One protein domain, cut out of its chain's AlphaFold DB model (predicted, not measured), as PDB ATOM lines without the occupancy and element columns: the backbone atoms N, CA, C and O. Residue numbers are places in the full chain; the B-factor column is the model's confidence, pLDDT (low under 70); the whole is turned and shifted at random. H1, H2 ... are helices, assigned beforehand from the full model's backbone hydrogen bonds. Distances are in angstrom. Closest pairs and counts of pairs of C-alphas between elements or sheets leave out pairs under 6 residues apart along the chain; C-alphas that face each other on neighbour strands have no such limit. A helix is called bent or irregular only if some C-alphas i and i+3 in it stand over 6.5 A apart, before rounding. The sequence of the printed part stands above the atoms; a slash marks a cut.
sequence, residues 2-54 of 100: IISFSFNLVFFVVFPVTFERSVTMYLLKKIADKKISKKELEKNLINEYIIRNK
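This is residues 2 to 54 of the 100 residues of an uncharacterized protein of Candidatus Roizmanbacteria bacterium (UniProt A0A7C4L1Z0). One long helix, H1, sticks out as an arm over residues 2 to 21 from a small head, in which H2 and H3 pack on each other at a steep angle. The arm makes most of the length. The printed part has 53 residues with three named helices, in the order H1, H2, H3, and no named strand; the class is all helix. The whole is only just loose, close to extended, with a radius of gyration of the C-alphas of 14.9 A and spans of 46 by 24 by 12 A.

H1, residues 2 to 21, measures 26.8 A from C-alpha 2 at (46.004, 112.806, 99.502) to C-alpha 21. It has a kink of 28 degrees near residue 9 and is only just irregular, C-alphas 12 and 15 being 6.6 A apart. H2, residues 23 to 33, measures 15.5 A. H3, residues 38 to 52, measures 19.4 A and ends with C-alpha 52 at (37.307, 72.693, 101.087).

H1 touches no helix. H1 and H2 are close but not clearly touching, their closest C-alphas, Phe 19 and Met 25, 6.4 A apart; their lines are only just about perpendicular, at 72 degrees. H2 and H3 touch, with closest C-alphas Leu 27 and Leu 41 at 7.3 A, and run opposite ways at a steep tilt of 62 degrees. H1 and H3 are apart. Every O i to N i+4 pair is within hydrogen-bond range in H2, against 14 of 16 in H1 and 9 of 11 in H3.

The C-alphas farthest apart, Ile 2 and Lys 39, are 46.4 A apart. Residues 2 to 22 stand free. Both links are tight, the printed part has no cut, and no printed residue is under 70 in pLDDT.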
ATOM      1  N   ILE A   2      46.139 113.880 100.513       91.25
ATOM      2  CA  ILE A   2      46.004 112.806  99.502       91.25
ATOM      3  C   ILE A   2      46.883 111.583  99.812       91.25
ATOM      4  O   ILE A   2      46.380 110.471  99.848       91.25
ATOM      5  N   ILE A   3      48.162 111.788 100.143       93.00
ATOM      6  CA  ILE A   3      49.093 110.690 100.465       93.00
ATOM      7  C   ILE A   3      48.599 109.855 101.656       93.00
ATOM      8  O   ILE A   3      48.603 108.629 101.603       93.00
ATOM      9  N   SER A   4      48.124 110.512 102.718       94.12
ATOM     10  CA  SER A   4      47.584 109.823 103.894       94.12
ATOM     11  C   SER A   4      46.340 109.005 103.537       94.12
ATOM     12  O   SER A   4      46.234 107.849 103.940       94.12
ATOM     13  N   PHE A   5      45.439 109.550 102.715       94.44
ATOM     14  CA  PHE A   5      44.271 108.817 102.226       94.44
ATOM     15  C   PHE A   5      44.664 107.596 101.381       94.44
ATOM     16  O   PHE A   5      44.159 106.502 101.616       94.44
ATOM     17  N   SER A   6      45.618 107.750 100.458       95.25
ATOM     18  CA  SER A   6      46.123 106.645  99.638       95.25
ATOM     19  C   SER A   6      46.726 105.528 100.489       95.25
ATOM     20  O   SER A   6      46.433 104.361 100.245       95.25
ATOM     21  N   PHE A   7      47.501 105.863 101.526       95.12
ATOM     22  CA  PHE A   7      48.021 104.858 102.455       95.12
ATOM     23  C   PHE A   7      46.904 104.113 103.185       95.12
ATOM     24  O   PHE A   7      46.944 102.887 103.252       95.12
ATOM     25  N   ASN A   8      45.889 104.824 103.681       94.31
ATOM     26  CA  ASN A   8      44.747 104.187 104.334       94.31
ATOM     27  C   ASN A   8      44.021 103.221 103.382       94.31
ATOM     28  O   ASN A   8      43.752 102.081 103.751       94.31
ATOM     29  N   LEU A   9      43.769 103.635 102.139       95.00
ATOM     30  CA  LEU A   9      43.126 102.787 101.133       95.00
ATOM     31  C   LEU A   9      43.963 101.524 100.861       95.00
ATOM     32  O   LEU A   9      43.440 100.406 100.870       95.00
ATOM     33  N   VAL A  10      45.277 101.676 100.685       95.12
ATOM     34  CA  VAL A  10      46.174 100.542 100.433       95.12
ATOM     35  C   VAL A  10      46.194  99.571 101.614       95.12
ATOM     36  O   VAL A  10      45.981  98.378 101.406       95.12
ATOM     37  N   PHE A  11      46.408 100.051 102.840       93.69
ATOM     38  CA  PHE A  11      46.578  99.182 104.008       93.69
ATOM     39  C   PHE A  11      45.285  98.530 104.489       93.69
ATOM     40  O   PHE A  11      45.325  97.388 104.944       93.69
ATOM     41  N   PHE A  12      44.151  99.224 104.386       93.12
ATOM     42  CA  PHE A  12      42.888  98.728 104.933       93.12
ATOM     43  C   PHE A  12      41.983  98.064 103.899       93.12
ATOM     44  O   PHE A  12      41.137  97.261 104.281       93.12
ATOM     45  N   VAL A  13      42.158  98.349 102.604       92.44
ATOM     46  CA  VAL A  13      41.281  97.809 101.553       92.44
ATOM     47  C   VAL A  13      42.054  96.927 100.581       92.44
ATOM     48  O   VAL A  13      41.772  95.735 100.478       92.44
ATOM     49  N   VAL A  14      43.052  97.474  99.881       92.94
ATOM     50  CA  VAL A  14      43.713  96.739  98.784       92.94
ATOM     51  C   VAL A  14      44.550  95.580  99.314       92.94
ATOM     52  O   VAL A  14      44.425  94.456  98.824       92.94
ATOM     53  N   PHE A  15      45.392  95.831 100.317       92.62
ATOM     54  CA  PHE A  15      46.306  94.828 100.853       92.62
ATOM     55  C   PHE A  15      45.570  93.634 101.484       92.62
ATOM     56  O   PHE A  15      45.848  92.510 101.059       92.62
ATOM     57  N   PRO A  16      44.597  93.810 102.403       91.50
ATOM     58  CA  PRO A  16      43.910  92.678 103.027       91.50
ATOM     59  C   PRO A  16      43.152  91.823 102.007       91.50
ATOM     60  O   PRO A  16      43.269  90.598 102.020       91.50
ATOM     61  N   VAL A  17      42.446  92.465 101.071       90.19
ATOM     62  CA  VAL A  17      41.674  91.768 100.032       90.19
ATOM     63  C   VAL A  17      42.598  91.005  99.080       90.19
ATOM     64  O   VAL A  17      42.321  89.853  98.742       90.19
ATOM     65  N   THR A  18      43.722  91.601  98.676       92.38
ATOM     66  CA  THR A  18      44.718  90.936  97.816       92.38
ATOM     67  C   THR A  18      45.352  89.749  98.532       92.38
ATOM     68  O   THR A  18      45.504  88.673  97.954       92.38
ATOM     69  N   PHE A  19      45.680  89.918  99.811       90.06
ATOM     70  CA  PHE A  19      46.281  88.877 100.631       90.06
ATOM     71  C   PHE A  19      45.345  87.679 100.826       90.06
ATOM     72  O   PHE A  19      45.786  86.535 100.720       90.06
ATOM     73  N   GLU A  20      44.053  87.927 101.053       88.50
ATOM     74  CA  GLU A  20      43.032  86.878 101.150       88.50
ATOM     75  C   GLU A  20      42.835  86.135  99.815       88.50
ATOM     76  O   GLU A  20      42.615  84.925  99.794       88.50
ATOM     77  N   ARG A  21      42.918  86.857  98.691       88.75
ATOM     78  CA  ARG A  21      42.682  86.331  97.334       88.75
ATOM     79  C   ARG A  21      43.887  85.621  96.713       88.75
ATOM     80  O   ARG A  21      43.736  84.952  95.692       88.75
ATOM     81  N   SER A  22      45.075  85.778  97.289       93.38
ATOM     82  CA  SER A  22      46.326  85.354  96.668       93.38
ATOM     83  C   SER A  22      46.623  83.868  96.879       93.38
ATOM     84  O   SER A  22      46.897  83.412  97.993       93.38
ATOM     85  N   VAL A  23      46.685  83.123  95.771       94.44
ATOM     86  CA  VAL A  23      47.210  81.749  95.756       94.44
ATOM     87  C   VAL A  23      48.658  81.729  96.247       94.44
ATOM     88  O   VAL A  23      49.022  80.865  97.038       94.44
ATOM     89  N   THR A  24      49.476  82.710  95.862       95.19
ATOM     90  CA  THR A  24      50.866  82.819  96.325       95.19
ATOM     91  C   THR A  24      50.947  82.889  97.845       95.19
ATOM     92  O   THR A  24      51.740  82.168  98.447       95.19
ATOM     93  N   MET A  25      50.093  83.690  98.489       94.81
ATOM     94  CA  MET A  25      50.078  83.770  99.951       94.81
ATOM     95  C   MET A  25      49.657  82.455 100.599       94.81
ATOM     96  O   MET A  25      50.227  82.074 101.622       94.81
ATOM     97  N   TYR A  26      48.706  81.736 100.003       94.62
ATOM     98  CA  TYR A  26      48.367  80.384 100.438       94.62
ATOM     99  C   TYR A  26      49.583  79.441 100.359       94.62
ATOM    100  O   TYR A  26      49.902  78.776 101.345       94.62
ATOM    101  N   LEU A  27      50.300  79.428  99.229       95.56
ATOM    102  CA  LEU A  27      51.477  78.575  99.031       95.56
ATOM    103  C   LEU A  27      52.588  78.903 100.035       95.56
ATOM    104  O   LEU A  27      53.105  78.003 100.695       95.56
ATOM    105  N   LEU A  28      52.911  80.190 100.197       95.75
ATOM    106  CA  LEU A  28      53.942  80.646 101.130       95.75
ATOM    107  C   LEU A  28      53.600  80.279 102.572       95.75
ATOM    108  O   LEU A  28      54.467  79.787 103.283       95.75
ATOM    109  N   LYS A  29      52.338  80.433 102.993       94.94
ATOM    110  CA  LYS A  29      51.896  80.007 104.330       94.94
ATOM    111  C   LYS A  29      52.071  78.506 104.544       94.94
ATOM    112  O   LYS A  29      52.520  78.102 105.607       94.94
ATOM    113  N   LYS A  30      51.755  77.678 103.542       95.44
ATOM    114  CA  LYS A  30      51.936  76.219 103.637       95.44
ATOM    115  C   LYS A  30      53.402  75.809 103.727       95.44
ATOM    116  O   LYS A  30      53.716  74.894 104.478       95.44
ATOM    117  N   ILE A  31      54.277  76.483 102.983       96.38
ATOM    118  CA  ILE A  31      55.724  76.237 103.018       96.38
ATOM    119  C   ILE A  31      56.336  76.743 104.331       96.38
ATOM    120  O   ILE A  31      57.222  76.090 104.879       96.38
ATOM    121  N   ALA A  32      55.870  77.888 104.836       96.69
ATOM    122  CA  ALA A  32      56.340  78.471 106.090       96.69
ATOM    123  C   ALA A  32      55.939  77.635 107.316       96.69
ATOM    124  O   ALA A  32      56.698  77.574 108.276       96.69
ATOM    125  N   ASP A  33      54.770  76.992 107.275       94.75
ATOM    126  CA  ASP A  33      54.267  76.133 108.351       94.75
ATOM    127  C   ASP A  33      55.064  74.825 108.470       94.75
ATOM    128  O   ASP A  33      55.468  74.420 109.559       94.75
ATOM    129  N   LYS A  34      55.344  74.164 107.338       92.62
ATOM    130  CA  LYS A  34      56.149  72.939 107.318       92.62
ATOM    131  C   LYS A  34      56.850  72.725 105.983       92.62
ATOM    132  O   LYS A  34      56.346  73.083 104.918       92.62
ATOM    133  N   LYS A  35      57.979  72.006 106.025       95.56
ATOM    134  CA  LYS A  35      58.624  71.485 104.813       95.56
ATOM    135  C   LYS A  35      57.637  70.575 104.079       95.56
ATOM    136  O   LYS A  35      57.202  69.559 104.612       95.56
ATOM    137  N   ILE A  36      57.306  70.948 102.850       96.56
ATOM    138  CA  ILE A  36      56.302  70.287 102.020       96.56
ATOM    139  C   ILE A  36      56.874  70.034 100.624       96.56
ATOM    140  O   ILE A  36      57.626  70.850 100.091       96.56
ATOM    141  N   SER A  37      56.550  68.888 100.026       97.50
ATOM    142  CA  SER A  37      56.939  68.611  98.637       97.50
ATOM    143  C   SER A  37      56.033  69.358  97.654       97.50
ATOM    144  O   SER A  37      54.871  69.625  97.956       97.50
ATOM    145  N   LYS A  38      56.516  69.626  96.434       97.00
ATOM    146  CA  LYS A  38      55.694  70.241  95.374       97.00
ATOM    147  C   LYS A  38      54.388  69.468  95.126       97.00
ATOM    148  O   LYS A  38      53.328  70.078  95.078       97.00
ATOM    149  N   LYS A  39      54.456  68.133  95.042       97.25
ATOM    150  CA  LYS A  39      53.281  67.269  94.814       97.25
ATOM    151  C   LYS A  39      52.252  67.378  95.942       97.25
ATOM    152  O   LYS A  39      51.052  67.422  95.695       97.25
ATOM    153  N   GLU A  40      52.716  67.420  97.191       96.56
ATOM    154  CA  GLU A  40      51.830  67.599  98.345       96.56
ATOM    155  C   GLU A  40      51.219  69.005  98.358       96.56
ATOM    156  O   GLU A  40      50.037  69.161  98.647       96.56
ATOM    157  N   LEU A  41      51.990  70.027  97.977       96.75
ATOM    158  CA  LEU A  41      51.507  71.401  97.886       96.75
ATOM    159  C   LEU A  41      50.428  71.569  96.803       96.75
ATOM    160  O   LEU A  41      49.414  72.213  97.064       96.75
ATOM    161  N   GLU A  42      50.598  70.945  95.635       97.31
ATOM    162  CA  GLU A  42      49.585  70.891  94.567       97.31
ATOM    163  C   GLU A  42      48.299  70.210  95.052       97.31
ATOM    164  O   GLU A  42      47.205  70.761  94.911       97.31
ATOM    165  N   LYS A  43      48.429  69.048  95.706       96.88
ATOM    166  CA  LYS A  43      47.289  68.337  96.300       96.88
ATOM    167  C   LYS A  43      46.565  69.204  97.331       96.88
ATOM    168  O   LYS A  43      45.336  69.251  97.338       96.88
ATOM    169  N   ASN A  44      47.312  69.901  98.185       95.31
ATOM    170  CA  ASN A  44      46.738  70.780  99.195       95.31
ATOM    171  C   ASN A  44      46.049  71.985  98.552       95.31
ATOM    172  O   ASN A  44      44.973  72.366  98.996       95.31
ATOM    173  N   LEU A  45      46.621  72.594  97.511       96.06
ATOM    174  CA  LEU A  45      45.973  73.690  96.785       96.06
ATOM    175  C   LEU A  45      44.595  73.268  96.257       96.06
ATOM    176  O   LEU A  45      43.608  73.961  96.489       96.06
ATOM    177  N   ILE A  46      44.501  72.108  95.614       96.56
ATOM    178  CA  ILE A  46      43.226  71.622  95.075       96.56
ATOM    179  C   ILE A  46      42.256  71.286  96.215       96.56
ATOM    180  O   ILE A  46      41.161  71.839  96.293       96.56
ATOM    181  N   ASN A  47      42.660  70.413  97.135       95.75
ATOM    182  CA  ASN A  47      41.730  69.865  98.122       95.75
ATOM    183  C   ASN A  47      41.341  70.875  99.199       95.75
ATOM    184  O   ASN A  47      40.198  70.894  99.648       95.75
ATOM    185  N   GLU A  48      42.280  71.708  99.634       93.38
ATOM    186  CA  GLU A  48      42.033  72.649 100.718       93.38
ATOM    187  C   GLU A  48      41.562  74.002 100.202       93.38
ATOM    188  O   GLU A  48      40.520  74.495 100.628       93.38
ATOM    189  N   TYR A  49      42.324  74.614  99.296       92.50
ATOM    190  CA  TYR A  49      42.030  75.972  98.847       92.50
ATOM    191  C   TYR A  49      40.874  75.997  97.843       92.50
ATOM    192  O   TYR A  49      39.954  76.791  98.016       92.50
ATOM    193  N   ILE A  50      40.862  75.121  96.832       94.44
ATOM    194  CA  ILE A  50      39.781  75.114  95.834       94.44
ATOM    195  C   ILE A  50      38.519  74.439  96.382       94.44
ATOM    196  O   ILE A  50      37.464  75.070  96.407       94.44
ATOM    197  N   ILE A  51      38.627  73.188  96.850       94.06
ATOM    198  CA  ILE A  51      37.469  72.369  97.240       94.06
ATOM    199  C   ILE A  51      36.964  72.738  98.640       94.06
ATOM    200  O   ILE A  51      35.846  73.230  98.779       94.06
ATOM    201  N   ARG A  52      37.767  72.522  99.694       93.31
ATOM    202  CA  ARG A  52      37.307  72.693 101.087       93.31
ATOM    203  C   ARG A  52      36.890  74.129 101.391       93.31
ATOM    204  O   ARG A  52      35.851  74.339 102.008       93.31
ATOM    205  N   ASN A  53      37.670  75.109 100.939       90.56
ATOM    206  CA  ASN A  53      37.351  76.521 101.148       90.56
ATOM    207  C   ASN A  53      36.353  77.073 100.115       90.56
ATOM    208  O   ASN A  53      36.040  78.262 100.173       90.56
ATOM    209  N   LYS A  54      35.875  76.246  99.170       94.56
ATOM    210  CA  LYS A  54      34.954  76.636  98.093       94.56
ATOM    211  C   LYS A  54      35.388  77.919  97.381       94.56
ATOM    212  O   LYS A  54      34.578  78.812  97.127       94.56
TER     213      LYS A  54